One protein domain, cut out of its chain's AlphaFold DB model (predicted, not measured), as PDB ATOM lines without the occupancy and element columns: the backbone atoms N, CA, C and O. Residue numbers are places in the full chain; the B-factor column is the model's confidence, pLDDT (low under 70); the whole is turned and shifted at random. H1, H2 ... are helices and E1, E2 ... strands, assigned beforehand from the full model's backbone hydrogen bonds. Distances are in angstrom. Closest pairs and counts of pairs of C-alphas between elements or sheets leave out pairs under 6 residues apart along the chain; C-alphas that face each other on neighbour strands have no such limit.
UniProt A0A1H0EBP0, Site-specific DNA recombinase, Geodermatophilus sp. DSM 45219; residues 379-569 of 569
ATOM      1  N   TYR A 379      29.996   3.774 -15.210       84.75
ATOM      2  CA  TYR A 379      30.094   2.598 -16.076       84.75
ATOM      3  C   TYR A 379      31.544   2.326 -16.488       84.75
ATOM      4  O   TYR A 379      32.372   3.222 -16.624       84.75
ATOM      5  N   CYS A 380      31.867   1.050 -16.685       80.62
ATOM      6  CA  CYS A 380      33.205   0.620 -17.067       80.62
ATOM      7  C   CYS A 380      33.401   0.687 -18.587       80.62
ATOM      8  O   CYS A 380      32.774  -0.079 -19.315       80.62
ATOM      9  N   GLY A 381      34.359   1.485 -19.058       77.81
ATOM     10  CA  GLY A 381      34.722   1.610 -20.476       77.81
ATOM     11  C   GLY A 381      35.401   0.376 -21.091       77.81
ATOM     12  O   GLY A 381      35.725   0.383 -22.270       77.81
ATOM     13  N   VAL A 382      35.635  -0.693 -20.314       76.44
ATOM     14  CA  VAL A 382      36.175  -1.974 -20.821       76.44
ATOM     15  C   VAL A 382      35.084  -3.016 -21.035       76.44
ATOM     16  O   VAL A 382      35.110  -3.737 -22.026       76.44
ATOM     17  N   CYS A 383      34.168  -3.167 -20.076       72.06
ATOM     18  CA  CYS A 383      33.174  -4.244 -20.098       72.06
ATOM     19  C   CYS A 383      31.726  -3.750 -20.097       72.06
ATOM     20  O   CYS A 383      30.828  -4.579 -19.998       72.06
ATOM     21  N   GLY A 384      31.490  -2.436 -20.135       70.88
ATOM     22  CA  GLY A 384      30.159  -1.821 -20.196       70.88
ATOM     23  C   GLY A 384      29.313  -1.963 -18.931       70.88
ATOM     24  O   GLY A 384      28.174  -1.515 -18.894       70.88
ATOM     25  N   HIS A 385      29.837  -2.590 -17.878       75.88
ATOM     26  CA  HIS A 385      29.073  -2.836 -16.659       75.88
ATOM     27  C   HIS A 385      29.076  -1.630 -15.727       75.88
ATOM     28  O   HIS A 385      30.090  -0.935 -15.595       75.88
ATOM     29  N   ARG A 386      27.957  -1.451 -15.017       78.56
ATOM     30  CA  ARG A 386      27.822  -0.461 -13.947       78.56
ATOM     31  C   ARG A 386      28.863  -0.717 -12.856       78.56
ATOM     32  O   ARG A 386      29.060  -1.850 -12.415       78.56
ATOM     33  N   MET A 387      29.536   0.345 -12.440       81.50
ATOM     34  CA  MET A 387      30.573   0.309 -11.416       81.50
ATOM     35  C   MET A 387      29.968   0.463 -10.019       81.50
ATOM     36  O   MET A 387      28.901   1.048  -9.840       81.50
ATOM     37  N   ILE A 388      30.658  -0.091  -9.024       80.31
ATOM     38  CA  ILE A 388      30.244  -0.084  -7.621       80.31
ATOM     39  C   ILE A 388      31.063   0.962  -6.868       80.31
ATOM     40  O   ILE A 388      32.284   1.037  -7.018       80.31
ATOM     41  N   VAL A 389      30.386   1.759  -6.043       82.62
ATOM     42  CA  VAL A 389      31.025   2.705  -5.125       82.62
ATOM     43  C   VAL A 389      31.299   1.993  -3.801       82.62
ATOM     44  O   VAL A 389      30.377   1.540  -3.124       82.62
ATOM     45  N   HIS A 390      32.571   1.884  -3.434       79.94
ATOM     46  CA  HIS A 390      33.030   1.366  -2.152       79.94
ATOM     47  C   HIS A 390      33.450   2.534  -1.260       79.94
ATOM     48  O   HIS A 390      34.518   3.122  -1.450       79.94
ATOM     49  N   VAL A 391      32.616   2.845  -0.268       77.50
ATOM     50  CA  VAL A 391      32.926   3.836   0.766       77.50
ATOM     51  C   VAL A 391      33.562   3.130   1.953       77.50
ATOM     52  O   VAL A 391      32.990   2.189   2.504       77.50
ATOM     53  N   PHE A 392      34.743   3.582   2.361       78.25
ATOM     54  CA  PHE A 392      35.348   3.149   3.618       78.25
ATOM     55  C   PHE A 392      35.148   4.249   4.651       78.25
ATOM     56  O   PHE A 392      35.435   5.395   4.334       78.25
ATOM     57  N   ARG A 393      34.710   3.922   5.868       74.94
ATOM     58  CA  ARG A 393      34.447   4.918   6.920       74.94
ATOM     59  C   ARG A 393      35.487   4.896   8.036       74.94
ATOM     60  O   ARG A 393      36.095   3.848   8.278       74.94
ATOM     61  N   GLY A 394      35.707   6.060   8.645       71.88
ATOM     62  CA  GLY A 394      36.452   6.235   9.891       71.88
ATOM     63  C   GLY A 394      35.597   5.903  11.115       71.88
ATOM     64  O   GLY A 394      34.430   5.532  10.982       71.88
ATOM     65  N   GLU A 395      36.178   6.023  12.308       66.06
ATOM     66  CA  GLU A 395      35.465   5.824  13.583       66.06
ATOM     67  C   GLU A 395      34.368   6.879  13.817       66.06
ATOM     68  O   GLU A 395      33.366   6.599  14.465       66.06
ATOM     69  N   ASP A 396      34.525   8.057  13.217       66.50
ATOM     70  CA  ASP A 396      33.585   9.182  13.196       66.50
ATOM     71  C   ASP A 396      32.443   9.022  12.174       66.50
ATOM     72  O   ASP A 396      31.562   9.873  12.074       66.50
ATOM     73  N   GLY A 397      32.449   7.938  11.392       61.06
ATOM     74  CA  GLY A 397      31.470   7.696  10.335       61.06
ATOM     75  C   GLY A 397      31.713   8.489   9.046       61.06
ATOM     76  O   GLY A 397      30.969   8.283   8.084       61.06
ATOM     77  N   ALA A 398      32.758   9.321   8.973       65.88
ATOM     78  CA  ALA A 398      33.077  10.103   7.784       65.88
ATOM     79  C   ALA A 398      33.710   9.231   6.674       65.88
ATOM     80  O   ALA A 398      34.444   8.273   6.968       65.88
ATOM     81  N   PRO A 399      33.463   9.532   5.380       65.62
ATOM     82  CA  PRO A 399      34.122   8.852   4.269       65.62
ATOM     83  C   PRO A 399      35.640   9.054   4.308       65.62
ATOM     84  O   PRO A 399      36.154  10.168   4.258       65.62
ATOM     85  N   LEU A 400      36.390   7.957   4.338       74.44
ATOM     86  CA  LEU A 400      37.844   7.989   4.288       74.44
ATOM     87  C   LEU A 400      38.329   8.290   2.862       74.44
ATOM     88  O   LEU A 400      37.749   7.778   1.894       74.44
ATOM     89  N   PRO A 401      39.496   8.950   2.709       74.56
ATOM     90  CA  PRO A 401      40.112   9.246   1.408       74.56
ATOM     91  C   PRO A 401      40.411   8.012   0.543       74.56
ATOM     92  O   PRO A 401      40.746   8.133  -0.632       74.56
ATOM     93  N   LYS A 402      40.334   6.808   1.121       76.94
ATOM     94  CA  LYS A 402      40.556   5.526   0.440       76.94
ATOM     95  C   LYS A 402      39.310   4.972  -0.271       76.94
ATOM     96  O   LYS A 402      39.397   3.873  -0.810       76.94
ATOM     97  N   SER A 403      38.183   5.687  -0.249       82.88
ATOM     98  CA  SER A 403      36.943   5.327  -0.955       82.88
ATOM     99  C   SER A 403      37.136   5.319  -2.474       82.88
ATOM    100  O   SER A 403      37.846   6.165  -3.027       82.88
ATOM    101  N   VAL A 404      36.554   4.328  -3.155       85.94
ATOM    102  CA  VAL A 404      36.807   4.058  -4.580       85.94
ATOM    103  C   VAL A 404      35.541   3.708  -5.353       85.94
ATOM    104  O   VAL A 404      34.650   3.043  -4.839       85.94
ATOM    105  N   VAL A 405      35.509   4.080  -6.629       86.12
ATOM    106  CA  VAL A 405      34.555   3.589  -7.628       86.12
ATOM    107  C   VAL A 405      35.255   2.513  -8.446       86.12
ATOM    108  O   VAL A 405      36.280   2.789  -9.066       86.12
ATOM    109  N   GLN A 406      34.753   1.278  -8.440       86.75
ATOM    110  CA  GLN A 406      35.429   0.135  -9.056       86.75
ATOM    111  C   GLN A 406      34.473  -0.741  -9.866       86.75
ATOM    112  O   GLN A 406      33.330  -0.993  -9.496       86.75
ATOM    113  N   CYS A 407      34.982  -1.260 -10.980       82.00
ATOM    114  CA  CYS A 407      34.333  -2.327 -11.721       82.00
ATOM    115  C   CYS A 407      34.583  -3.653 -10.988       82.00
ATOM    116  O   CYS A 407      35.638  -4.258 -11.156       82.00
ATOM    117  N   ASP A 408      33.664  -4.072 -10.120       76.56
ATOM    118  CA  ASP A 408      33.875  -5.217  -9.227       76.56
ATOM    119  C   ASP A 408      33.730  -6.578  -9.935       76.56
ATOM    120  O   ASP A 408      32.775  -6.817 -10.673       76.56
ATOM    121  N   LYS A 409      34.663  -7.501  -9.664       68.19
ATOM    122  CA  LYS A 409      34.574  -8.906 -10.103       68.19
ATOM    123  C   LYS A 409      33.680  -9.745  -9.184       68.19
ATOM    124  O   LYS A 409      33.133 -10.749  -9.633       68.19
ATOM    125  N   GLY A 410      33.547  -9.365  -7.911       53.88
ATOM    126  CA  GLY A 410      32.917 -10.175  -6.861       53.88
ATOM    127  C   GLY A 410      31.416 -10.408  -7.044       53.88
ATOM    128  O   GLY A 410      30.903 -11.444  -6.629       53.88
ATOM    129  N   THR A 411      30.717  -9.492  -7.716       51.59
ATOM    130  CA  THR A 411      29.280  -9.610  -8.038       51.59
ATOM    131  C   THR A 411      28.984 -10.311  -9.372       51.59
ATOM    132  O   THR A 411      27.821 -10.421  -9.755       51.59
ATOM    133  N   GLY A 412      30.010 -10.829 -10.061       47.12
ATOM    134  CA  GLY A 412      29.863 -11.714 -11.226       47.12
ATOM    135  C   GLY A 412      29.692 -11.026 -12.584       47.12
ATOM    136  O   GLY A 412      29.495 -11.715 -13.580       47.12
ATOM    137  N   HIS A 413      29.787  -9.695 -12.649       59.06
ATOM    138  CA  HIS A 413      29.500  -8.941 -13.874       59.06
ATOM    139  C   HIS A 413      30.611  -7.951 -14.290       59.06
ATOM    140  O   HIS A 413      30.756  -7.654 -15.469       59.06
ATOM    141  N   GLY A 414      31.463  -7.465 -13.380       66.62
ATOM    142  CA  GLY A 414      32.546  -6.534 -13.722       66.62
ATOM    143  C   GLY A 414      33.887  -7.201 -14.056       66.62
ATOM    144  O   GLY A 414      34.187  -8.319 -13.645       66.62
ATOM    145  N   CYS A 415      34.746  -6.490 -14.795       75.50
ATOM    146  CA  CYS A 415      36.054  -6.990 -15.231       75.50
ATOM    147  C   CYS A 415      37.200  -6.776 -14.226       75.50
ATOM    148  O   CYS A 415      38.283  -7.328 -14.433       75.50
ATOM    149  N   GLY A 416      37.024  -5.983 -13.161       78.81
ATOM    150  CA  GLY A 416      38.081  -5.716 -12.169       78.81
ATOM    151  C   GLY A 416      39.225  -4.825 -12.640       78.81
ATOM    152  O   GLY A 416      40.191  -4.674 -11.902       78.81
ATOM    153  N   ARG A 417      39.169  -4.294 -13.868       76.69
ATOM    154  CA  ARG A 417      40.307  -3.600 -14.500       76.69
ATOM    155  C   ARG A 417      40.296  -2.087 -14.314       76.69
ATOM    156  O   ARG A 417      41.309  -1.451 -14.570       76.69
ATOM    157  N   VAL A 418      39.168  -1.516 -13.898       79.19
ATOM    158  CA  VAL A 418      38.992  -0.066 -13.772       79.19
ATOM    159  C   VAL A 418      38.590   0.278 -12.345       79.19
ATOM    160  O   VAL A 418      37.618  -0.272 -11.818       79.19
ATOM    161  N   SER A 419      39.334   1.198 -11.736       84.12
ATOM    162  CA  SER A 419      39.005   1.813 -10.454       84.12
ATOM    163  C   SER A 419      39.444   3.279 -10.407       84.12
ATOM    164  O   SER A 419      40.416   3.676 -11.056       84.12
ATOM    165  N   ARG A 420      38.717   4.100  -9.648       85.19
ATOM    166  CA  ARG A 420      39.014   5.518  -9.402       85.19
ATOM    167  C   ARG A 420      38.801   5.869  -7.941       85.19
ATOM    168  O   ARG A 420      37.974   5.259  -7.274       85.19
ATOM    169  N   ASN A 421      39.553   6.849  -7.451       85.94
ATOM    170  CA  ASN A 421      39.273   7.462  -6.161       85.94
ATOM    171  C   ASN A 421      37.928   8.204  -6.231       85.94
ATOM    172  O   ASN A 421      37.688   8.917  -7.203       85.94
ATOM    173  N   LEU A 422      37.067   8.008  -5.230       84.88
ATOM    174  CA  LEU A 422      35.722   8.587  -5.218       84.88
ATOM    175  C   LEU A 422      35.763  10.119  -5.150       84.88
ATOM    176  O   LEU A 422      35.222  10.761  -6.041       84.88
ATOM    177  N   ALA A 423      36.479  10.688  -4.177       82.06
ATOM    178  CA  ALA A 423      36.546  12.138  -3.977       82.06
ATOM    179  C   ALA A 423      37.148  12.867  -5.190       82.06
ATOM    180  O   ALA A 423      36.656  13.910  -5.612       82.06
ATOM    181  N   ALA A 424      38.191  12.292  -5.795       83.12
ATOM    182  CA  ALA A 424      38.811  12.864  -6.988       83.12
ATOM    183  C   ALA A 424      37.882  12.813  -8.217       83.12
ATOM    184  O   ALA A 424      37.916  13.713  -9.054       83.12
ATOM    185  N   LEU A 425      37.060  11.763  -8.340       85.25
ATOM    186  CA  LEU A 425      36.067  11.655  -9.407       85.25
ATOM    187  C   LEU A 425      34.889  12.611  -9.177       85.25
ATOM    188  O   LEU A 425      34.452  13.249 -10.127       85.25
ATOM    189  N   GLU A 426      34.409  12.733  -7.939       85.38
ATOM    190  CA  GLU A 426      33.347  13.674  -7.562       85.38
ATOM    191  C   GLU A 426      33.747  15.115  -7.856       85.38
ATOM    192  O   GLU A 426      32.999  15.803  -8.537       85.38
ATOM    193  N   ALA A 427      34.949  15.541  -7.459       84.00
ATOM    194  CA  ALA A 427      35.442  16.887  -7.756       84.00
ATOM    195  C   ALA A 427      35.519  17.176  -9.267       84.00
ATOM    196  O   ALA A 427      35.190  18.275  -9.708       84.00
ATOM    197  N   TYR A 428      35.920  16.187 -10.074       84.88
ATOM    198  CA  TYR A 428      35.962  16.339 -11.530       84.88
ATOM    199  C   TYR A 428      34.568  16.450 -12.145       84.88
ATOM    200  O   TYR A 428      34.326  17.352 -12.939       84.88
ATOM    201  N   VAL A 429      33.649  15.552 -11.776       84.62
ATOM    202  CA  VAL A 429      32.260  15.616 -12.254       84.62
ATOM    203  C   VAL A 429      31.625  16.933 -11.815       84.62
ATOM    204  O   VAL A 429      30.927  17.553 -12.608       84.62
ATOM    205  N   PHE A 430      31.944  17.397 -10.603       85.31
ATOM    206  CA  PHE A 430      31.486  18.683 -10.101       85.31
ATOM    207  C   PHE A 430      31.898  19.841 -11.010       85.31
ATOM    208  O   PHE A 430      31.048  20.603 -11.460       85.31
ATOM    209  N   ALA A 431      33.188  19.916 -11.338       82.00
ATOM    210  CA  ALA A 431      33.738  20.942 -12.218       82.00
ATOM    211  C   ALA A 431      33.198  20.858 -13.657       82.00
ATOM    212  O   ALA A 431      32.949  21.886 -14.277       82.00
ATOM    213  N   VAL A 432      33.000  19.648 -14.190       82.12
ATOM    214  CA  VAL A 432      32.466  19.435 -15.547       82.12
ATOM    215  C   VAL A 432      31.009  19.886 -15.655       82.12
ATOM    216  O   VAL A 432      30.646  20.536 -16.630       82.12
ATOM    217  N   VAL A 433      30.179  19.573 -14.657       80.19
ATOM    218  CA  VAL A 433      28.780  20.024 -14.616       80.19
ATOM    219  C   VAL A 433      28.695  21.525 -14.356       80.19
ATOM    220  O   VAL A 433      27.888  22.188 -14.994       80.19
ATOM    221  N   ASP A 434      29.551  22.076 -13.490       80.56
ATOM    222  CA  ASP A 434      29.607  23.520 -13.228       80.56
ATOM    223  C   ASP A 434      29.967  24.313 -14.493       80.56
ATOM    224  O   ASP A 434      29.266  25.255 -14.850       80.56
ATOM    225  N   ALA A 435      31.001  23.875 -15.222       75.88
ATOM    226  CA  ALA A 435      31.383  24.469 -16.500       75.88
ATOM    227  C   ALA A 435      30.275  24.322 -17.550       75.88
ATOM    228  O   ALA A 435      29.971  25.273 -18.262       75.88
ATOM    229  N   ARG A 436      29.622  23.152 -17.615       72.31
ATOM    230  CA  ARG A 436      28.508  22.926 -18.541       72.31
ATOM    231  C   ARG A 436      27.344  23.865 -18.243       72.31
ATOM    232  O   ARG A 436      26.860  24.500 -19.164       72.31
ATOM    233  N   LEU A 437      26.922  23.971 -16.985       72.81
ATOM    234  CA  LEU A 437      25.836  24.861 -16.568       72.81
ATOM    235  C   LEU A 437      26.177  26.343 -16.772       72.81
ATOM    236  O   LEU A 437      25.280  27.125 -17.060       72.81
ATOM    237  N   ALA A 438      27.453  26.727 -16.668       69.25
ATOM    238  CA  ALA A 438      27.909  28.088 -16.949       69.25
ATOM    239  C   ALA A 438      27.896  28.450 -18.453       69.25
ATOM    240  O   ALA A 438      27.760  29.626 -18.783       69.25
ATOM    241  N   ASP A 439      28.016  27.459 -19.345       62.53
ATOM    242  CA  ASP A 439      28.026  27.634 -20.808       62.53
ATOM    243  C   ASP A 439      26.646  27.438 -21.471       62.53
ATOM    244  O   ASP A 439      26.484  27.708 -22.665       62.53
ATOM    245  N   VAL A 440      25.636  26.973 -20.729       56.53
ATOM    246  CA  VAL A 440      24.264  26.825 -21.237       56.53
ATOM    247  C   VAL A 440      23.665  28.209 -21.496       56.53
ATOM    248  O   VAL A 440      23.406  28.973 -20.568       56.53
ATOM    249  N   ARG A 441      23.389  28.521 -22.767       50.75
ATOM    250  CA  ARG A 441      22.527  29.650 -23.131       50.75
ATOM    251  C   ARG A 441      21.078  29.171 -23.175       50.75
ATOM    252  O   ARG A 441      20.798  28.237 -23.926       50.75
ATOM    253  N   PRO A 442      20.152  29.783 -22.422       47.00
ATOM    254  CA  PRO A 442      18.739  29.503 -22.607       47.00
ATOM    255  C   PRO A 442      18.344  29.923 -24.028       47.00
ATOM    256  O   PRO A 442      18.529  31.077 -24.413       47.00
ATOM    257  N   LEU A 443      17.820  28.987 -24.820       42.16
ATOM    258  CA  LEU A 443      17.026  29.343 -25.989       42.16
ATOM    259  C   LEU A 443      15.671  29.806 -25.460       42.16
ATOM    260  O   LEU A 443      14.870  28.994 -25.000       42.16
ATOM    261  N   ASP A 444      15.432  31.114 -25.502       44.91
ATOM    262  CA  ASP A 444      14.069  31.620 -25.450       44.91
ATOM    263  C   ASP A 444      13.390  31.167 -26.758       44.91
ATOM    264  O   ASP A 444      13.862  31.537 -27.842       44.91
ATOM    265  N   PRO A 445      12.331  30.334 -26.723       43.81
ATOM    266  CA  PRO A 445      11.658  29.857 -27.932       43.81
ATOM    267  C   PRO A 445      11.105  30.989 -28.818       43.81
ATOM    268  O   PRO A 445      10.695  30.724 -29.948       43.81
ATOM    269  N   ALA A 446      11.112  32.242 -28.345       46.59
ATOM    270  CA  ALA A 446      10.760  33.424 -29.124       46.59
ATOM    271  C   ALA A 446      11.926  34.090 -29.896       46.59
ATOM    272  O   ALA A 446      11.647  34.917 -30.765       46.59
ATOM    273  N   GLU A 447      13.200  33.753 -29.638       46.72
ATOM    274  CA  GLU A 447      14.362  34.515 -30.156       46.72
ATOM    275  C   GLU A 447      15.441  33.688 -30.892       46.72
ATOM    276  O   GLU A 447      16.508  34.207 -31.222       46.72
ATOM    277  N   GLY A 448      15.191  32.416 -31.218       47.19
ATOM    278  CA  GLY A 448      16.085  31.648 -32.100       47.19
ATOM    279  C   GLY A 448      15.996  32.116 -33.560       47.19
ATOM    280  O   GLY A 448      14.899  32.337 -34.083       47.19
ATOM    281  N   THR A 449      17.127  32.237 -34.268       54.22
ATOM    282  CA  THR A 449      17.072  32.486 -35.718       54.22
ATOM    283  C   THR A 449      16.367  31.318 -36.411       54.22
ATOM    284  O   THR A 449      16.538  30.155 -36.047       54.22
ATOM    285  N   THR A 450      15.559  31.604 -37.434       57.78
ATOM    286  CA  THR A 450      14.694  30.617 -38.111       57.78
ATOM    287  C   THR A 450      15.460  29.383 -38.618       57.78
ATOM    288  O   THR A 450      14.862  28.328 -38.790       57.78
ATOM    289  N   ALA A 451      16.776  29.502 -38.827       58.47
ATOM    290  CA  ALA A 451      17.667  28.433 -39.274       58.47
ATOM    291  C   ALA A 451      18.045  27.431 -38.164       58.47
ATOM    292  O   ALA A 451      18.120  26.235 -38.428       58.47
ATOM    293  N   GLU A 452      18.244  27.886 -36.926       59.03
ATOM    294  CA  GLU A 452      18.635  27.020 -35.801       59.03
ATOM    295  C   GLU A 452      17.454  26.158 -35.338       59.03
ATOM    296  O   GLU A 452      17.598  24.954 -35.134       59.03
ATOM    297  N   ALA A 453      16.251  26.743 -35.298       58.75
ATOM    298  CA  ALA A 453      15.013  26.008 -35.042       58.75
ATOM    299  C   ALA A 453      14.710  24.964 -36.138       58.75
ATOM    300  O   ALA A 453      14.203  23.878 -35.848       58.75
ATOM    301  N   GLN A 454      15.042  25.267 -37.400       66.38
ATOM    302  CA  GLN A 454      14.888  24.335 -38.522       66.38
ATOM    303  C   GLN A 454      15.885  23.172 -38.454       66.38
ATOM    304  O   GLN A 454      15.495  22.032 -38.710       66.38
ATOM    305  N   GLU A 455      17.142  23.430 -38.088       74.38
ATOM    306  CA  GLU A 455      18.149  22.371 -37.969       74.38
ATOM    307  C   GLU A 455      17.869  21.456 -36.767       74.38
ATOM    308  O   GLU A 455      17.958  20.236 -36.906       74.38
ATOM    309  N   PHE A 456      17.416  21.998 -35.631       70.19
ATOM    310  CA  PHE A 456      16.963  21.188 -34.495       70.19
ATOM    311  C   PHE A 456      15.786  20.278 -34.874       70.19
ATOM    312  O   PHE A 456      15.827  19.067 -34.641       70.19
ATOM    313  N   ALA A 457      14.755  20.837 -35.520       70.69
ATOM    314  CA  ALA A 457      13.601  20.064 -35.976       70.69
ATOM    315  C   ALA A 457      14.010  18.942 -36.947       70.69
ATOM    316  O   ALA A 457      13.501  17.821 -36.857       70.69
ATOM    317  N   ARG A 458      14.970  19.212 -37.839       82.38
ATOM    318  CA  ARG A 458      15.514  18.214 -38.765       82.38
ATOM    319  C   ARG A 458      16.275  17.105 -38.036       82.38
ATOM    320  O   ARG A 458      16.006  15.931 -38.287       82.38
ATOM    321  N   LEU A 459      17.206  17.451 -37.146       79.88
ATOM    322  CA  LEU A 459      18.008  16.474 -36.398       79.88
ATOM    323  C   LEU A 459      17.133  15.601 -35.486       79.88
ATOM    324  O   LEU A 459      17.351  14.391 -35.398       79.88
ATOM    325  N   SER A 460      16.104  16.191 -34.873       72.38
ATOM    326  CA  SER A 460      15.130  15.487 -34.033       72.38
ATOM    327  C   SER A 460      14.298  14.486 -34.847       72.38
ATOM    328  O   SER A 460      14.204  13.313 -34.482       72.38
ATOM    329  N   ALA A 461      13.813  14.888 -36.026       79.00
ATOM    330  CA  ALA A 461      13.109  13.986 -36.939       79.00
ATOM    331  C   ALA A 461      14.008  12.842 -37.457       79.00
ATOM    332  O   ALA A 461      13.572  11.691 -37.561       79.00
ATOM    333  N   GLU A 462      15.283  13.119 -37.762       84.06
ATOM    334  CA  GLU A 462      16.246  12.088 -38.173       84.06
ATOM    335  C   GLU A 462      16.541  11.077 -37.048       84.06
ATOM    336  O   GLU A 462      16.728   9.883 -37.325       84.06
ATOM    337  N   ARG A 463      16.560  11.533 -35.787       87.62
ATOM    338  CA  ARG A 463      16.736  10.691 -34.595       87.62
ATOM    339  C   ARG A 463      15.545   9.757 -34.412       87.62
ATOM    340  O   ARG A 463      15.740   8.545 -34.298       87.62
ATOM    341  N   GLU A 464      14.330  10.298 -34.451       80.19
ATOM    342  CA  GLU A 464      13.094   9.525 -34.297       80.19
ATOM    343  C   GLU A 464      12.970   8.439 -35.380       80.19
ATOM    344  O   GLU A 464      12.687   7.275 -35.086       80.19
ATOM    345  N   ALA A 465      13.305   8.769 -36.632       86.56
ATOM    346  CA  ALA A 465      13.317   7.803 -37.729       86.56
ATOM    347  C   ALA A 465      14.334   6.661 -37.515       86.56
ATOM    348  O   ALA A 465      14.060   5.500 -37.845       86.56
ATOM    349  N   ALA A 466      15.512   6.960 -36.957       82.69
ATOM    350  CA  ALA A 466      16.524   5.950 -36.647       82.69
ATOM    351  C   ALA A 466      16.094   5.032 -35.486       82.69
ATOM    352  O   ALA A 466      16.319   3.818 -35.548       82.69
ATOM    353  N   GLU A 467      15.430   5.572 -34.461       81.31
ATOM    354  CA  GLU A 467      14.868   4.795 -33.348       81.31
ATOM    355  C   GLU A 467      13.719   3.887 -33.796       81.31
ATOM    356  O   GLU A 467      13.718   2.693 -33.469       81.31
ATOM    357  N   ALA A 468      12.803   4.400 -34.622       87.06
ATOM    358  CA  ALA A 468      11.732   3.608 -35.221       87.06
ATOM    359  C   ALA A 468      12.299   2.434 -36.036       87.06
ATOM    360  O   ALA A 468      11.847   1.294 -35.909       87.06
ATOM    361  N   ARG A 469      13.374   2.666 -36.801       85.50
ATOM    362  CA  ARG A 469      14.044   1.607 -37.568       85.50
ATOM    363  C   ARG A 469      14.670   0.533 -36.675       85.50
ATOM    364  O   ARG A 469      14.625  -0.646 -37.024       85.50
ATOM    365  N   ILE A 470      15.236   0.914 -35.528       81.94
ATOM    366  CA  ILE A 470      15.766  -0.028 -34.527       81.94
ATOM    367  C   ILE A 470      14.645  -0.884 -33.928       81.94
ATOM    368  O   ILE A 470      14.853  -2.082 -33.718       81.94
ATOM    369  N   ALA A 471      13.478  -0.295 -33.650       79.25
ATOM    370  CA  ALA A 471      12.315  -1.030 -33.159       79.25
ATOM    371  C   ALA A 471      11.853  -2.081 -34.182       79.25
ATOM    372  O   ALA A 471      11.794  -3.263 -33.844       79.25
ATOM    373  N   THR A 472      11.689  -1.698 -35.454       87.38
ATOM    374  CA  THR A 472      11.317  -2.632 -36.532       87.38
ATOM    375  C   THR A 472      12.327  -3.774 -36.692       87.38
ATOM    376  O   THR A 472      11.938  -4.930 -36.822       87.38
ATOM    377  N   LEU A 473      13.635  -3.488 -36.641       82.25
ATOM    378  CA  LEU A 473      14.669  -4.528 -36.749       82.25
ATOM    379  C   LEU A 473      14.605  -5.543 -35.600       82.25
ATOM    380  O   LEU A 473      14.899  -6.721 -35.797       82.25
ATOM    381  N   ARG A 474      14.241  -5.099 -34.391       77.50
ATOM    382  CA  ARG A 474      14.072  -5.982 -33.227       77.50
ATOM    383  C   ARG A 474      12.853  -6.885 -33.375       77.50
ATOM    384  O   ARG A 474      12.944  -8.054 -33.015       77.50
ATOM    385  N   GLU A 475      11.756  -6.357 -33.910       81.69
ATOM    386  CA  GLU A 475      10.548  -7.133 -34.202       81.69
ATOM    387  C   GLU A 475      10.814  -8.188 -35.282       81.69
ATOM    388  O   GLU A 475      10.506  -9.355 -35.070       81.69
ATOM    389  N   GLN A 476      11.488  -7.816 -36.376       79.50
ATOM    390  CA  GLN A 476      11.869  -8.738 -37.459       79.50
ATOM    391  C   GLN A 476      12.801  -9.862 -36.977       79.50
ATOM    392  O   GLN A 476      12.636 -11.017 -37.359       79.50
ATOM    393  N   TYR A 477      13.752  -9.557 -36.088       71.69
ATOM    394  CA  TYR A 477      14.605 -10.583 -35.475       71.69
ATOM    395  C   TYR A 477      13.821 -11.500 -34.523       71.69
ATOM    396  O   TYR A 477      14.033 -12.709 -34.516       71.69
ATOM    397  N   ALA A 478      12.892 -10.948 -33.734       75.00
ATOM    398  CA  ALA A 478      12.037 -11.736 -32.846       75.00
ATOM    399  C   ALA A 478      11.060 -12.643 -33.618       75.00
ATOM    400  O   ALA A 478      10.749 -13.736 -33.148       75.00
ATOM    401  N   ALA A 479      10.614 -12.207 -34.798       83.12
ATOM    402  CA  ALA A 479       9.788 -12.978 -35.724       83.12
ATOM    403  C   ALA A 479      10.581 -14.037 -36.519       83.12
ATOM    404  O   ALA A 479       9.981 -14.946 -37.085       83.12
ATOM    405  N   GLY A 480      11.919 -13.958 -36.524       79.88
ATOM    406  CA  GLY A 480      12.795 -14.873 -37.260       79.88
ATOM    407  C   GLY A 480      12.996 -14.515 -38.738       79.88
ATOM    408  O   GLY A 480      13.550 -15.323 -39.477       79.88
ATOM    409  N   ASP A 481      12.587 -13.317 -39.164       82.25
ATOM    410  CA  ASP A 481      12.690 -12.846 -40.555       82.25
ATOM    411  C   ASP A 481      14.125 -12.463 -40.956       82.25
ATOM    412  O   ASP A 481      14.439 -12.343 -42.141       82.25
ATOM    413  N   ILE A 482      15.001 -12.229 -39.972       79.88
ATOM    414  CA  ILE A 482      16.398 -11.818 -40.163       79.88
ATOM    415  C   ILE A 482      17.290 -12.644 -39.235       79.88
ATOM    416  O   ILE A 482      17.024 -12.745 -38.036       79.88
ATOM    417  N   ASP A 483      18.379 -13.197 -39.772       75.19
ATOM    418  CA  ASP A 483      19.361 -13.942 -38.985       75.19
ATOM    419  C   ASP A 483      20.273 -13.004 -38.168       75.19
ATOM    420  O   ASP A 483      20.550 -11.853 -38.510       75.19
ATOM    421  N   SER A 484      20.789 -13.537 -37.066       65.12
ATOM    422  CA  SER A 484      21.750 -12.926 -36.153       65.12
ATOM    423  C   SER A 484      22.988 -12.334 -36.845       65.12
ATOM    424  O   SER A 484      23.516 -11.319 -36.378       65.12
ATOM    425  N   VAL A 485      23.422 -12.927 -37.963       68.69
ATOM    426  CA  VAL A 485      24.575 -12.480 -38.762       68.69
ATOM    427  C   VAL A 485      24.322 -11.114 -39.412       68.69
ATOM    428  O   VAL A 485      25.227 -10.280 -39.427       68.69
ATOM    429  N   ASP A 486      23.089 -10.843 -39.845       67.69
ATOM    430  CA  ASP A 486      22.691  -9.581 -40.483       67.69
ATOM    431  C   ASP A 486      22.112  -8.574 -39.473       67.69
ATOM    432  O   ASP A 486      22.312  -7.361 -39.589       67.69
ATOM    433  N   PHE A 487      21.455  -9.061 -38.418       67.44
ATOM    434  CA  PHE A 487      20.851  -8.227 -37.376       67.44
ATOM    435  C   PHE A 487      21.887  -7.406 -36.593       67.44
ATOM    436  O   PHE A 487      21.713  -6.200 -36.379       67.44
ATOM    437  N   VAL A 488      22.982  -8.036 -36.154       64.12
ATOM    438  CA  VAL A 488      23.964  -7.399 -35.259       64.12
ATOM    439  C   VAL A 488      24.702  -6.219 -35.923       64.12
ATOM    440  O   VAL A 488      24.818  -5.171 -35.273       64.12
ATOM    441  N   PRO A 489      25.191  -6.316 -37.178       67.50
ATOM    442  CA  PRO A 489      25.837  -5.194 -37.864       67.50
ATOM    443  C   PRO A 489      24.893  -4.011 -38.123       67.50
ATOM    444  O   PRO A 489      25.266  -2.867 -37.850       67.50
ATOM    445  N   ILE A 490      23.662  -4.270 -38.582       74.06
ATOM    446  CA  ILE A 490      22.683  -3.219 -38.901       74.06
ATOM    447  C   ILE A 490      22.248  -2.488 -37.626       74.06
ATOM    448  O   ILE A 490      22.251  -1.254 -37.577       74.06
ATOM    449  N   LEU A 491      21.956  -3.231 -36.553       73.31
ATOM    450  CA  LEU A 491      21.592  -2.657 -35.257       73.31
ATOM    451  C   LEU A 491      22.711  -1.781 -34.681       73.31
ATOM    452  O   LEU A 491      22.443  -0.725 -34.107       73.31
ATOM    453  N   ARG A 492      23.972  -2.205 -34.829       70.38
ATOM    454  CA  ARG A 492      25.136  -1.424 -34.390       70.38
ATOM    455  C   ARG A 492      25.257  -0.117 -35.173       70.38
ATOM    456  O   ARG A 492      25.445   0.927 -34.557       70.38
ATOM    457  N   SER A 493      25.112  -0.165 -36.497       78.69
ATOM    458  CA  SER A 493      25.166   1.030 -37.346       78.69
ATOM    459  C   SER A 493      24.082   2.044 -36.976       78.69
ATOM    460  O   SER A 493      24.369   3.233 -36.864       78.69
ATOM    461  N   MET A 494      22.846   1.585 -36.749       79.00
ATOM    462  CA  MET A 494      21.730   2.472 -36.404       79.00
ATOM    463  C   MET A 494      21.874   3.066 -35.002       79.00
ATOM    464  O   MET A 494      21.633   4.255 -34.821       79.00
ATOM    465  N   ARG A 495      22.353   2.287 -34.022       70.94
ATOM    466  CA  ARG A 495      22.664   2.818 -32.684       70.94
ATOM    467  C   ARG A 495      23.742   3.895 -32.724       70.94
ATOM    468  O   ARG A 495      23.565   4.926 -32.094       70.94
ATOM    469  N   ASN A 496      24.809   3.688 -33.495       70.12
ATOM    470  CA  ASN A 496      25.857   4.697 -33.654       70.12
ATOM    471  C   ASN A 496      25.310   5.990 -34.281       70.12
ATOM    472  O   ASN A 496      25.716   7.083 -33.884       70.12
ATOM    473  N   LYS A 497      24.364   5.876 -35.225       77.31
ATOM    474  CA  LYS A 497      23.680   7.031 -35.818       77.31
ATOM    475  C   LYS A 497      22.848   7.790 -34.777       77.31
ATOM    476  O   LYS A 497      22.994   9.002 -34.693       77.31
ATOM    477  N   VAL A 498      22.061   7.091 -33.952       73.75
ATOM    478  CA  VAL A 498      21.301   7.706 -32.843       73.75
ATOM    479  C   VAL A 498      22.240   8.422 -31.874       73.75
ATOM    480  O   VAL A 498      22.040   9.593 -31.603       73.75
ATOM    481  N   THR A 499      23.338   7.788 -31.454       66.88
ATOM    482  CA  THR A 499      24.318   8.421 -30.552       66.88
ATOM    483  C   THR A 499      24.951   9.687 -31.143       66.88
ATOM    484  O   THR A 499      25.242  10.628 -30.405       66.88
ATOM    485  N   THR A 500      25.166   9.716 -32.461       74.25
ATOM    486  CA  THR A 500      25.698  10.893 -33.166       74.25
ATOM    487  C   THR A 500      24.659  12.012 -33.224       74.25
ATOM    488  O   THR A 500      24.983  13.148 -32.904       74.25
ATOM    489  N   LEU A 501      23.407  11.689 -33.561       77.56
ATOM    490  CA  LEU A 501      22.307  12.657 -33.608       77.56
ATOM    491  C   LEU A 501      21.977  13.216 -32.218       77.56
ATOM    492  O   LEU A 501      21.814  14.423 -32.078       77.56
ATOM    493  N   ASP A 502      21.992  12.375 -31.180       67.00
ATOM    494  CA  ASP A 502      21.890  12.809 -29.782       67.00
ATOM    495  C   ASP A 502      23.015  13.794 -29.436       67.00
ATOM    496  O   ASP A 502      22.802  14.764 -28.722       67.00
ATOM    497  N   ALA A 503      24.238  13.582 -29.944       62.81
ATOM    498  CA  ALA A 503      25.349  14.508 -29.708       62.81
ATOM    499  C   ALA A 503      25.114  15.875 -30.346       62.81
ATOM    500  O   ALA A 503      25.469  16.871 -29.732       62.81
ATOM    501  N   GLN A 504      24.491  15.915 -31.521       69.62
ATOM    502  CA  GLN A 504      24.193  17.157 -32.233       69.62
ATOM    503  C   GLN A 504      22.980  17.894 -31.646       69.62
ATOM    504  O   GLN A 504      22.973  19.117 -31.610       69.62
ATOM    505  N   LEU A 505      21.969  17.171 -31.151       64.69
ATOM    506  CA  LEU A 505      20.804  17.760 -30.475       64.69
ATOM    507  C   LEU A 505      21.150  18.332 -29.093       64.69
ATOM    508  O   LEU A 505      20.578  19.340 -28.687       64.69
ATOM    509  N   ARG A 506      22.140  17.747 -28.407       59.84
ATOM    510  CA  ARG A 506      22.647  18.214 -27.104       59.84
ATOM    511  C   ARG A 506      23.257  19.618 -27.119       59.84
ATOM    512  O   ARG A 506      23.430  20.203 -26.048       59.84
ATOM    513  N   ASP A 507      23.578  20.168 -28.286       57.66
ATOM    514  CA  ASP A 507      24.038  21.557 -28.411       57.66
ATOM    515  C   ASP A 507      22.880  22.574 -28.299       57.66
ATOM    516  O   ASP A 507      23.141  23.767 -28.152       57.66
ATOM    517  N   PHE A 508      21.617  22.116 -28.298       57.59
ATOM    518  CA  PHE A 508      20.416  22.964 -28.336       57.59
ATOM    519  C   PHE A 508      19.528  22.930 -27.068       57.59
ATOM    520  O   PHE A 508      18.620  23.750 -26.966       57.59
ATOM    521  N   GLU A 509      19.751  22.042 -26.087       52.69
ATOM    522  CA  GLU A 509      18.833  21.865 -24.939       52.69
ATOM    523  C   GLU A 509      19.424  22.243 -23.566       52.69
ATOM    524  O   GLU A 509      20.401  21.640 -23.124       52.69
ATOM    525  N   VAL A 510      18.736  23.148 -22.843       50.19
ATOM    526  CA  VAL A 510      18.324  22.983 -21.426       50.19
ATOM    527  C   VAL A 510      16.962  23.673 -21.242       50.19
ATOM    528  O   VAL A 510      16.874  24.824 -20.822       50.19
ATOM    529  N   THR A 511      15.873  22.976 -21.556       47.06
ATOM    530  CA  THR A 511      14.492  23.442 -21.310       47.06
ATOM    531  C   THR A 511      13.684  22.343 -20.627       47.06
ATOM    532  O   THR A 511      12.695  21.851 -21.163       47.06
ATOM    533  N   GLY A 512      14.137  21.909 -19.447       44.06
ATOM    534  CA  GLY A 512      13.480  20.825 -18.703       44.06
ATOM    535  C   GLY A 512      13.548  20.903 -17.176       44.06
ATOM    536  O   GLY A 512      13.079  19.979 -16.519       44.06
ATOM    537  N   SER A 513      14.105  21.968 -16.590       40.81
ATOM    538  CA  SER A 513      14.127  22.150 -15.131       40.81
ATOM    539  C   SER A 513      12.959  23.045 -14.675       40.81
ATOM    540  O   SER A 513      12.709  24.061 -15.323       40.81
ATOM    541  N   PRO A 514      12.260  22.734 -13.561       39.34
ATOM    542  CA  PRO A 514      11.297  23.642 -12.915       39.34
ATOM    543  C   PRO A 514      11.920  24.951 -12.401       39.34
ATOM    544  O   PRO A 514      11.200  25.866 -12.008       39.34
ATOM    545  N   LEU A 515      13.251  25.011 -12.363       44.59
ATOM    546  CA  LEU A 515      14.069  26.145 -11.954       44.59
ATOM    547  C   LEU A 515      14.617  26.821 -13.221       44.59
ATOM    548  O   LEU A 515      15.085  26.125 -14.126       44.59
ATOM    549  N   GLY A 516      14.562  28.155 -13.300       49.47
ATOM    550  CA  GLY A 516      15.150  28.895 -14.421       49.47
ATOM    551  C   GLY A 516      16.652  28.610 -14.563       49.47
ATOM    552  O   GLY A 516      17.294  28.150 -13.622       49.47
ATOM    553  N   ALA A 517      17.244  28.879 -15.731       50.56
ATOM    554  CA  ALA A 517      18.661  28.579 -15.985       50.56
ATOM    555  C   ALA A 517      19.617  29.202 -14.937       50.56
ATOM    556  O   ALA A 517      20.600  28.569 -14.551       50.56
ATOM    557  N   GLU A 518      19.293  30.393 -14.418       51.16
ATOM    558  CA  GLU A 518      20.049  31.046 -13.334       51.16
ATOM    559  C   GLU A 518      19.865  30.355 -11.965       51.16
ATOM    560  O   GLU A 518      20.819  30.266 -11.189       51.16
ATOM    561  N   ASP A 519      18.688  29.780 -11.695       62.94
ATOM    562  CA  ASP A 519      18.380  29.067 -10.446       62.94
ATOM    563  C   ASP A 519      19.072  27.691 -10.372       62.94
ATOM    564  O   ASP A 519      19.446  27.227  -9.292       62.94
ATOM    565  N   VAL A 520      19.299  27.032 -11.516       66.25
ATOM    566  CA  VAL A 520      19.926  25.696 -11.581       66.25
ATOM    567  C   VAL A 520      21.413  25.738 -11.216       66.25
ATOM    568  O   VAL A 520      21.905  24.842 -10.525       66.25
ATOM    569  N   LEU A 521      22.144  26.780 -11.629       70.06
ATOM    570  CA  LEU A 521      23.562  26.928 -11.277       70.06
ATOM    571  C   LEU A 521      23.744  27.200  -9.775       70.06
ATOM    572  O   LEU A 521      24.656  26.650  -9.151       70.06
ATOM    573  N   ALA A 522      22.857  28.003  -9.178       72.00
ATOM    574  CA  ALA A 522      22.842  28.244  -7.737       72.00
ATOM    575  C   ALA A 522      22.505  26.961  -6.956       72.00
ATOM    576  O   ALA A 522      23.236  26.590  -6.034       72.00
ATOM    577  N   ALA A 523      21.477  26.219  -7.385       75.69
ATOM    578  CA  ALA A 523      21.111  24.929  -6.799       75.69
ATOM    579  C   ALA A 523      22.238  23.882  -6.914       75.69
ATOM    580  O   ALA A 523      22.456  23.090  -5.995       75.69
ATOM    581  N   TRP A 524      23.026  23.902  -7.994       82.81
ATOM    582  CA  TRP A 524      24.192  23.028  -8.146       82.81
ATOM    583  C   TRP A 524      25.316  23.355  -7.153       82.81
ATOM    584  O   TRP A 524      25.864  22.462  -6.489       82.81
ATOM    585  N   ARG A 525      25.657  24.641  -7.021       81.81
ATOM    586  CA  ARG A 525      26.758  25.102  -6.165       81.81
ATOM    587  C   ARG A 525      26.419  25.005  -4.684       81.81
ATOM    588  O   ARG A 525      27.224  24.481  -3.913       81.81
ATOM    589  N   GLU A 526      25.222  25.424  -4.290       80.19
ATOM    590  CA  GLU A 526      24.869  25.673  -2.885       80.19
ATOM    591  C   GLU A 526      23.727  24.793  -2.358       80.19
ATOM    592  O   GLU A 526      23.502  24.759  -1.149       80.19
ATOM    593  N   GLY A 527      23.059  24.025  -3.222       77.00
ATOM    594  CA  GLY A 527      21.913  23.200  -2.842       77.00
ATOM    595  C   GLY A 527      22.231  22.024  -1.912       77.00
ATOM    596  O   GLY A 527      23.377  21.706  -1.577       77.00
ATOM    597  N   SER A 528      21.177  21.348  -1.487       78.50
ATOM    598  CA  SER A 528      21.184  20.083  -0.756       78.50
ATOM    599  C   SER A 528      21.739  18.922  -1.595       78.50
ATOM    600  O   SER A 528      22.017  19.038  -2.793       78.50
ATOM    601  N   PHE A 529      21.958  17.771  -0.954       74.69
ATOM    602  CA  PHE A 529      22.399  16.560  -1.651       74.69
ATOM    603  C   PHE A 529      21.356  16.103  -2.680       74.69
ATOM    604  O   PHE A 529      21.709  15.702  -3.789       74.69
ATOM    605  N   GLU A 530      20.082  16.193  -2.310       68.50
ATOM    606  CA  GLU A 530      18.928  15.821  -3.113       68.50
ATOM    607  C   GLU A 530      18.826  16.686  -4.374       68.50
ATOM    608  O   GLU A 530      18.746  16.135  -5.470       68.50
ATOM    609  N   GLU A 531      18.945  18.010  -4.239       70.25
ATOM    610  CA  GLU A 531      18.911  18.950  -5.373       70.25
ATOM    611  C   GLU A 531      20.070  18.701  -6.346       70.25
ATOM    612  O   GLU A 531      19.869  18.565  -7.552       70.25
ATOM    613  N   ARG A 532      21.298  18.531  -5.831       79.12
ATOM    614  CA  ARG A 532      22.453  18.175  -6.672       79.12
ATOM    615  C   ARG A 532      22.254  16.837  -7.379       79.12
ATOM    616  O   ARG A 532      22.697  16.659  -8.513       79.12
ATOM    617  N   ARG A 533      21.618  15.868  -6.721       75.62
ATOM    618  CA  ARG A 533      21.383  14.547  -7.305       75.62
ATOM    619  C   ARG A 533      20.345  14.602  -8.420       75.62
ATOM    620  O   ARG A 533      20.556  13.948  -9.436       75.62
ATOM    621  N   GLU A 534      19.279  15.369  -8.240       70.56
ATOM    622  CA  GLU A 534      18.256  15.590  -9.261       70.56
ATOM    623  C   GLU A 534      18.864  16.240 -10.511       70.56
ATOM    624  O   GLU A 534      18.704  15.721 -11.614       70.56
ATOM    625  N   ILE A 535      19.695  17.272 -10.325       74.50
ATOM    626  CA  ILE A 535      20.451  17.915 -11.411       74.50
ATOM    627  C   ILE A 535      21.356  16.904 -12.134       74.50
ATOM    628  O   ILE A 535      21.380  16.862 -13.361       74.50
ATOM    629  N   LEU A 536      22.077  16.043 -11.405       74.56
ATOM    630  CA  LEU A 536      22.921  15.010 -12.018       74.56
ATOM    631  C   LEU A 536      22.128  13.954 -12.795       74.56
ATOM    632  O   LEU A 536      22.618  13.477 -13.813       74.56
ATOM    633  N   GLU A 537      20.957  13.542 -12.310       68.38
ATOM    634  CA  GLU A 537      20.114  12.551 -12.992       68.38
ATOM    635  C   GLU A 537      19.447  13.120 -14.248       68.38
ATOM    636  O   GLU A 537      19.249  12.373 -15.205       68.38
ATOM    637  N   LEU A 538      19.161  14.424 -14.262       67.81
ATOM    638  CA  LEU A 538      18.679  15.139 -15.443       67.81
ATOM    639  C   LEU A 538      19.792  15.360 -16.471       67.81
ATOM    640  O   LEU A 538      19.590  15.124 -17.656       67.81
ATOM    641  N   LEU A 539      20.974  15.803 -16.029       70.81
ATOM    642  CA  LEU A 539      22.044  16.223 -16.935       70.81
ATOM    643  C   LEU A 539      22.949  15.089 -17.399       70.81
ATOM    644  O   LEU A 539      23.561  15.224 -18.450       70.81
ATOM    645  N   ILE A 540      23.124  14.007 -16.636       73.69
ATOM    646  CA  ILE A 540      24.119  12.969 -16.942       73.69
ATOM    647  C   ILE A 540      23.438  11.634 -17.232       73.69
ATOM    648  O   ILE A 540      23.007  10.930 -16.320       73.69
ATOM    649  N   ALA A 541      23.470  11.212 -18.499       71.50
ATOM    650  CA  ALA A 541      23.078   9.865 -18.904       71.50
ATOM    651  C   ALA A 541      23.989   8.793 -18.285       71.50
ATOM    652  O   ALA A 541      23.512   7.790 -17.747       71.50
ATOM    653  N   GLN A 542      25.313   8.971 -18.376       78.94
ATOM    654  CA  GLN A 542      26.289   8.036 -17.805       78.94
ATOM    655  C   GLN A 542      27.706   8.623 -17.725       78.94
ATOM    656  O   GLN A 542      28.102   9.470 -18.516       78.94
ATOM    657  N   ILE A 543      28.516   8.106 -16.801       84.69
ATOM    658  CA  ILE A 543      29.938   8.442 -16.647       84.69
ATOM    659  C   ILE A 543      30.757   7.199 -16.992       84.69
ATOM    660  O   ILE A 543      30.725   6.216 -16.251       84.69
ATOM    661  N   VAL A 544      31.504   7.217 -18.093       83.12
ATOM    662  CA  VAL A 544      32.302   6.077 -18.559       83.12
ATOM    663  C   VAL A 544      33.757   6.229 -18.114       83.12
ATOM    664  O   VAL A 544      34.434   7.206 -18.418       83.12
ATOM    665  N   LEU A 545      34.258   5.239 -17.373       83.25
ATOM    666  CA  LEU A 545      35.631   5.208 -16.872       83.25
ATOM    667  C   LEU A 545      36.479   4.211 -17.667       83.25
ATOM    668  O   LEU A 545      36.234   3.000 -17.632       83.25
ATOM    669  N   HIS A 546      37.516   4.706 -18.335       83.19
ATOM    670  CA  HIS A 546      38.475   3.906 -19.094       83.19
ATOM    671  C   HIS A 546      39.699   3.527 -18.242       83.19
ATOM    672  O   HIS A 546      39.988   4.154 -17.218       83.19
ATOM    673  N   PRO A 547      40.455   2.480 -18.612       78.00
ATOM    674  CA  PRO A 547      41.715   2.169 -17.951       78.00
ATOM    675  C   PRO A 547      42.700   3.336 -18.068       78.00
ATOM    676  O   PRO A 547      42.952   3.838 -19.158       78.00
ATOM    677  N   ILE A 548      43.318   3.714 -16.949       71.12
ATOM    678  CA  ILE A 548      44.639   4.358 -16.999       71.12
ATOM    679  C   ILE A 548      45.560   3.230 -17.476       71.12
ATOM    680  O   ILE A 548      45.366   2.099 -17.025       71.12
ATOM    681  N   GLY A 549      46.469   3.467 -18.430       60.97
ATOM    682  CA  GLY A 549      47.396   2.445 -18.958       60.97
ATOM    683  C   GLY A 549      48.202   1.724 -17.861       60.97
ATOM    684  O   GLY A 549      47.937   1.928 -16.686       60.97
ATOM    685  N   ARG A 550      49.191   0.872 -18.199       47.03
ATOM    686  CA  ARG A 550      50.000   0.103 -17.213       47.03
ATOM    687  C   ARG A 550      50.754   1.004 -16.215       47.03
ATOM    688  O   ARG A 550      51.963   1.176 -16.274       47.03
ATOM    689  N   VAL A 551      50.029   1.507 -15.241       42.59
ATOM    690  CA  VAL A 551      50.465   1.876 -13.915       42.59
ATOM    691  C   VAL A 551      49.921   0.727 -13.069       42.59
ATOM    692  O   VAL A 551      48.836   0.217 -13.353       42.59
ATOM    693  N   GLY A 552      50.702   0.213 -12.119       40.19
ATOM    694  CA  GLY A 552      50.273  -0.900 -11.267       40.19
ATOM    695  C   GLY A 552      48.975  -0.591 -10.497       40.19
ATOM    696  O   GLY A 552      48.297   0.394 -10.777       40.19
ATOM    697  N   PRO A 553      48.611  -1.374  -9.469       38.44
ATOM    698  CA  PRO A 553      47.501  -1.054  -8.567       38.44
ATOM    699  C   PRO A 553      47.831   0.173  -7.686       38.44
ATOM    700  O   PRO A 553      47.744   0.143  -6.464       38.44
ATOM    701  N   VAL A 554      48.249   1.274  -8.302       41.06
ATOM    702  CA  VAL A 554      48.444   2.571  -7.697       41.06
ATOM    703  C   VAL A 554      47.103   3.262  -7.822       41.06
ATOM    704  O   VAL A 554      46.680   3.688  -8.894       41.06
ATOM    705  N   ARG A 555      46.422   3.329  -6.682       49.22
ATOM    706  CA  ARG A 555      45.367   4.294  -6.393       49.22
ATOM    707  C   ARG A 555      45.894   5.675  -6.784       49.22
ATOM    708  O   ARG A 555      46.568   6.311  -5.976       49.22
ATOM    709  N   ALA A 556      45.664   6.110  -8.019       49.56
ATOM    710  CA  ALA A 556      45.972   7.474  -8.404       49.56
ATOM    711  C   ALA A 556      45.162   8.369  -7.457       49.56
ATOM    712  O   ALA A 556      43.932   8.360  -7.479       49.56
ATOM    713  N   LYS A 557      45.859   9.052  -6.540       54.31
ATOM    714  CA  LYS A 557      45.247  10.046  -5.645       54.31
ATOM    715  C   LYS A 557      44.716  11.239  -6.445       54.31
ATOM    716  O   LYS A 557      43.882  11.977  -5.943       54.31
ATOM    717  N   GLN A 558      45.205  11.406  -7.674       60.53
ATOM    718  CA  GLN A 558      44.818  12.445  -8.615       60.53
ATOM    719  C   GLN A 558      43.927  11.869  -9.718       60.53
ATOM    720  O   GLN A 558      44.116  10.736 -10.170       60.53
ATOM    721  N   MET A 559      42.941  12.661 -10.127       73.44
ATOM    722  CA  MET A 559      42.029  12.342 -11.217       73.44
ATOM    723  C   MET A 559      42.753  12.467 -12.570       73.44
ATOM    724  O   MET A 559      43.618  13.324 -12.727       73.44
ATOM    725  N   VAL A 560      42.428  11.596 -13.535       73.88
ATOM    726  CA  VAL A 560      43.001  11.616 -14.896       73.88
ATOM    727  C   VAL A 560      41.881  11.910 -15.907       73.88
ATOM    728  O   VAL A 560      41.198  10.962 -16.316       73.88
ATOM    729  N   PRO A 561      41.684  13.181 -16.320       74.06
ATOM    730  CA  PRO A 561      40.575  13.600 -17.186       74.06
ATOM    731  C   PRO A 561      40.458  12.808 -18.485       74.06
ATOM    732  O   PRO A 561      39.382  12.326 -18.816       74.06
ATOM    733  N   ALA A 562      41.587  12.539 -19.147       73.50
ATOM    734  CA  ALA A 562      41.656  11.817 -20.423       73.50
ATOM    735  C   ALA A 562      41.129  10.366 -20.390       73.50
ATOM    736  O   ALA A 562      41.115   9.687 -21.410       73.50
ATOM    737  N   THR A 563      40.754   9.852 -19.217       78.81
ATOM    738  CA  THR A 563      40.261   8.478 -19.028       78.81
ATOM    739  C   THR A 563      38.851   8.429 -18.439       78.81
ATOM    740  O   THR A 563      38.410   7.362 -18.006       78.81
ATOM    741  N   THR A 564      38.167   9.571 -18.386       81.56
ATOM    742  CA  THR A 564      36.814   9.716 -17.851       81.56
ATOM    743  C   THR A 564      35.972  10.490 -18.853       81.56
ATOM    744  O   THR A 564      36.207  11.674 -19.075       81.56
ATOM    745  N   GLU A 565      34.963   9.836 -19.410       81.56
ATOM    746  CA  GLU A 565      33.982  10.456 -20.295       81.56
ATOM    747  C   GLU A 565      32.694  10.700 -19.503       81.56
ATOM    748  O   GLU A 565      32.151   9.781 -18.887       81.56
ATOM    749  N   VAL A 566      32.213  11.941 -19.478       79.94
ATOM    750  CA  VAL A 566      30.911  12.290 -18.895       79.94
ATOM    751  C   VAL A 566      29.945  12.475 -20.056       79.94
ATOM    752  O   VAL A 566      30.110  13.392 -20.855       79.94
ATOM    753  N   LEU A 567      28.983  11.566 -20.180       71.31
ATOM    754  CA  LEU A 567      27.975  11.596 -21.228       71.31
ATOM    755  C   LEU A 567      26.724  12.257 -20.667       71.31
ATOM    756  O   LEU A 567      26.084  11.721 -19.758       71.31
ATOM    757  N   PHE A 568      26.414  13.429 -21.208       69.75
ATOM    758  CA  PHE A 568      25.232  14.187 -20.833       69.75
ATOM    759  C   PHE A 568      23.961  13.569 -21.440       69.75
ATOM    760  O   PHE A 568      24.025  12.933 -22.503       69.75
ATOM    761  N   GLY A 569      22.874  13.695 -20.675       53.00
ATOM    762  CA  GLY A 569      21.504  13.260 -20.961       53.00
ATOM    763  C   GLY A 569      20.951  13.848 -22.234       53.00
ATOM    764  O   GLY A 569      21.330  15.001 -22.534       53.00
TER     765      GLY A 569
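Overview. This is residues 379 to 569 of the 569 residues of the protein "Site-specific DNA recombinase" of Geodermatophilus sp. DSM 45219 (UniProt A0A1H0EBP0). A long helical hairpin, H2 and H3, stands to one side of a looser body, joined to it by the short link from H1 to H2 and the long link from H3 to H4. In the body, H1 runs from a small sheet of three short strands, E1 E2 E3, to H4 at its other end; H5 folds back from H4, and the two-stranded sheet E4 E5 lies near the middle of the whole. The printed part has 191 residues, with five named helices and five named strands in the order E1 E2 E3 H1 H2 H3 H4 H5 E4 E5; both sheets are antiparallel and the class is mostly helix. The whole is loose, with a radius of gyration of the C-alphas of 20.5 A and spans of 57 by 49 by 28 A.

Along the chain. E1, residues 388 to 390, begins at C-alpha 388 (30.244, -0.084, -7.621). E2 is residues 404 to 406 and E3 residues 419 to 421. H1, residues 422 to 439, is 25.8 A long. H2, residues 450 to 479, is the longest helix at 43.9 A, from C-alpha 450 at (14.694, 30.617, -38.111). H3, residues 484 to 505, measures 31.2 A. H4 is residues 517 to 526 and H5 residues 529 to 539. E4 is residues 540 to 545, and E5, residues 564 to 568, ends at C-alpha 568 (25.232, 14.187, -20.833).

Arrangement. E1, E2 and E3 form a meander, each strand the antiparallel neighbour of the one before. N 390 and O 404 are 2.8 A apart, and N 405 and O 420 are 2.8 A apart, both within hydrogen-bond range. H1 only grazes this sheet, with residues 422 to 425. H1 touches H4 with residues 434 to 438 alone, at a shallow tilt of 23 degrees, opposite ways; the closest C-alphas, of Leu 437 and Leu 521, are 6.1 A apart. H4 and H5 touch at a steep tilt of 45 degrees, opposite ways, closest at the C-alphas of Trp 524 and Arg 532, 5.4 A. H1 and H5 are near each other. The hairpin E4 and E5 has N 544 and O 565 within hydrogen-bond range, 2.8 A; residues 379 to 380 pair in parallel with 544 to 545 of E4. The closest C-alphas of H1 and E5, of Val 429 and Val 566, are 7.5 A apart. H2 and H3, a helical hairpin, touch at a shallow tilt of 20 degrees, opposite ways, with the C-alphas of Arg 463 and Val 498 closest at 5.7 A. H3 is apart from H1, H5, E4 and E5, among others. Every O i to N i+4 pair is within hydrogen-bond range in H1, H2 and H5; H3 has 16 of 18 and H4 has 4 of 6.

Size, cuts and confidence. The C-alphas farthest apart, of Asp 396 and Asp 481, are 61.7 A apart. The printed part has no cut and ends at Gly 569, the chain's last residue. The links E1 to E2, E2 to E3, H3 to H4 and E4 to E5 are long, and residues 446 to 451, of which 450 to 451 belong to H2, stand free. The mean pLDDT of the printed part is 70.6; 69 residues are under 70, among them 438 to 454, 502 to 520 and 549 to 558.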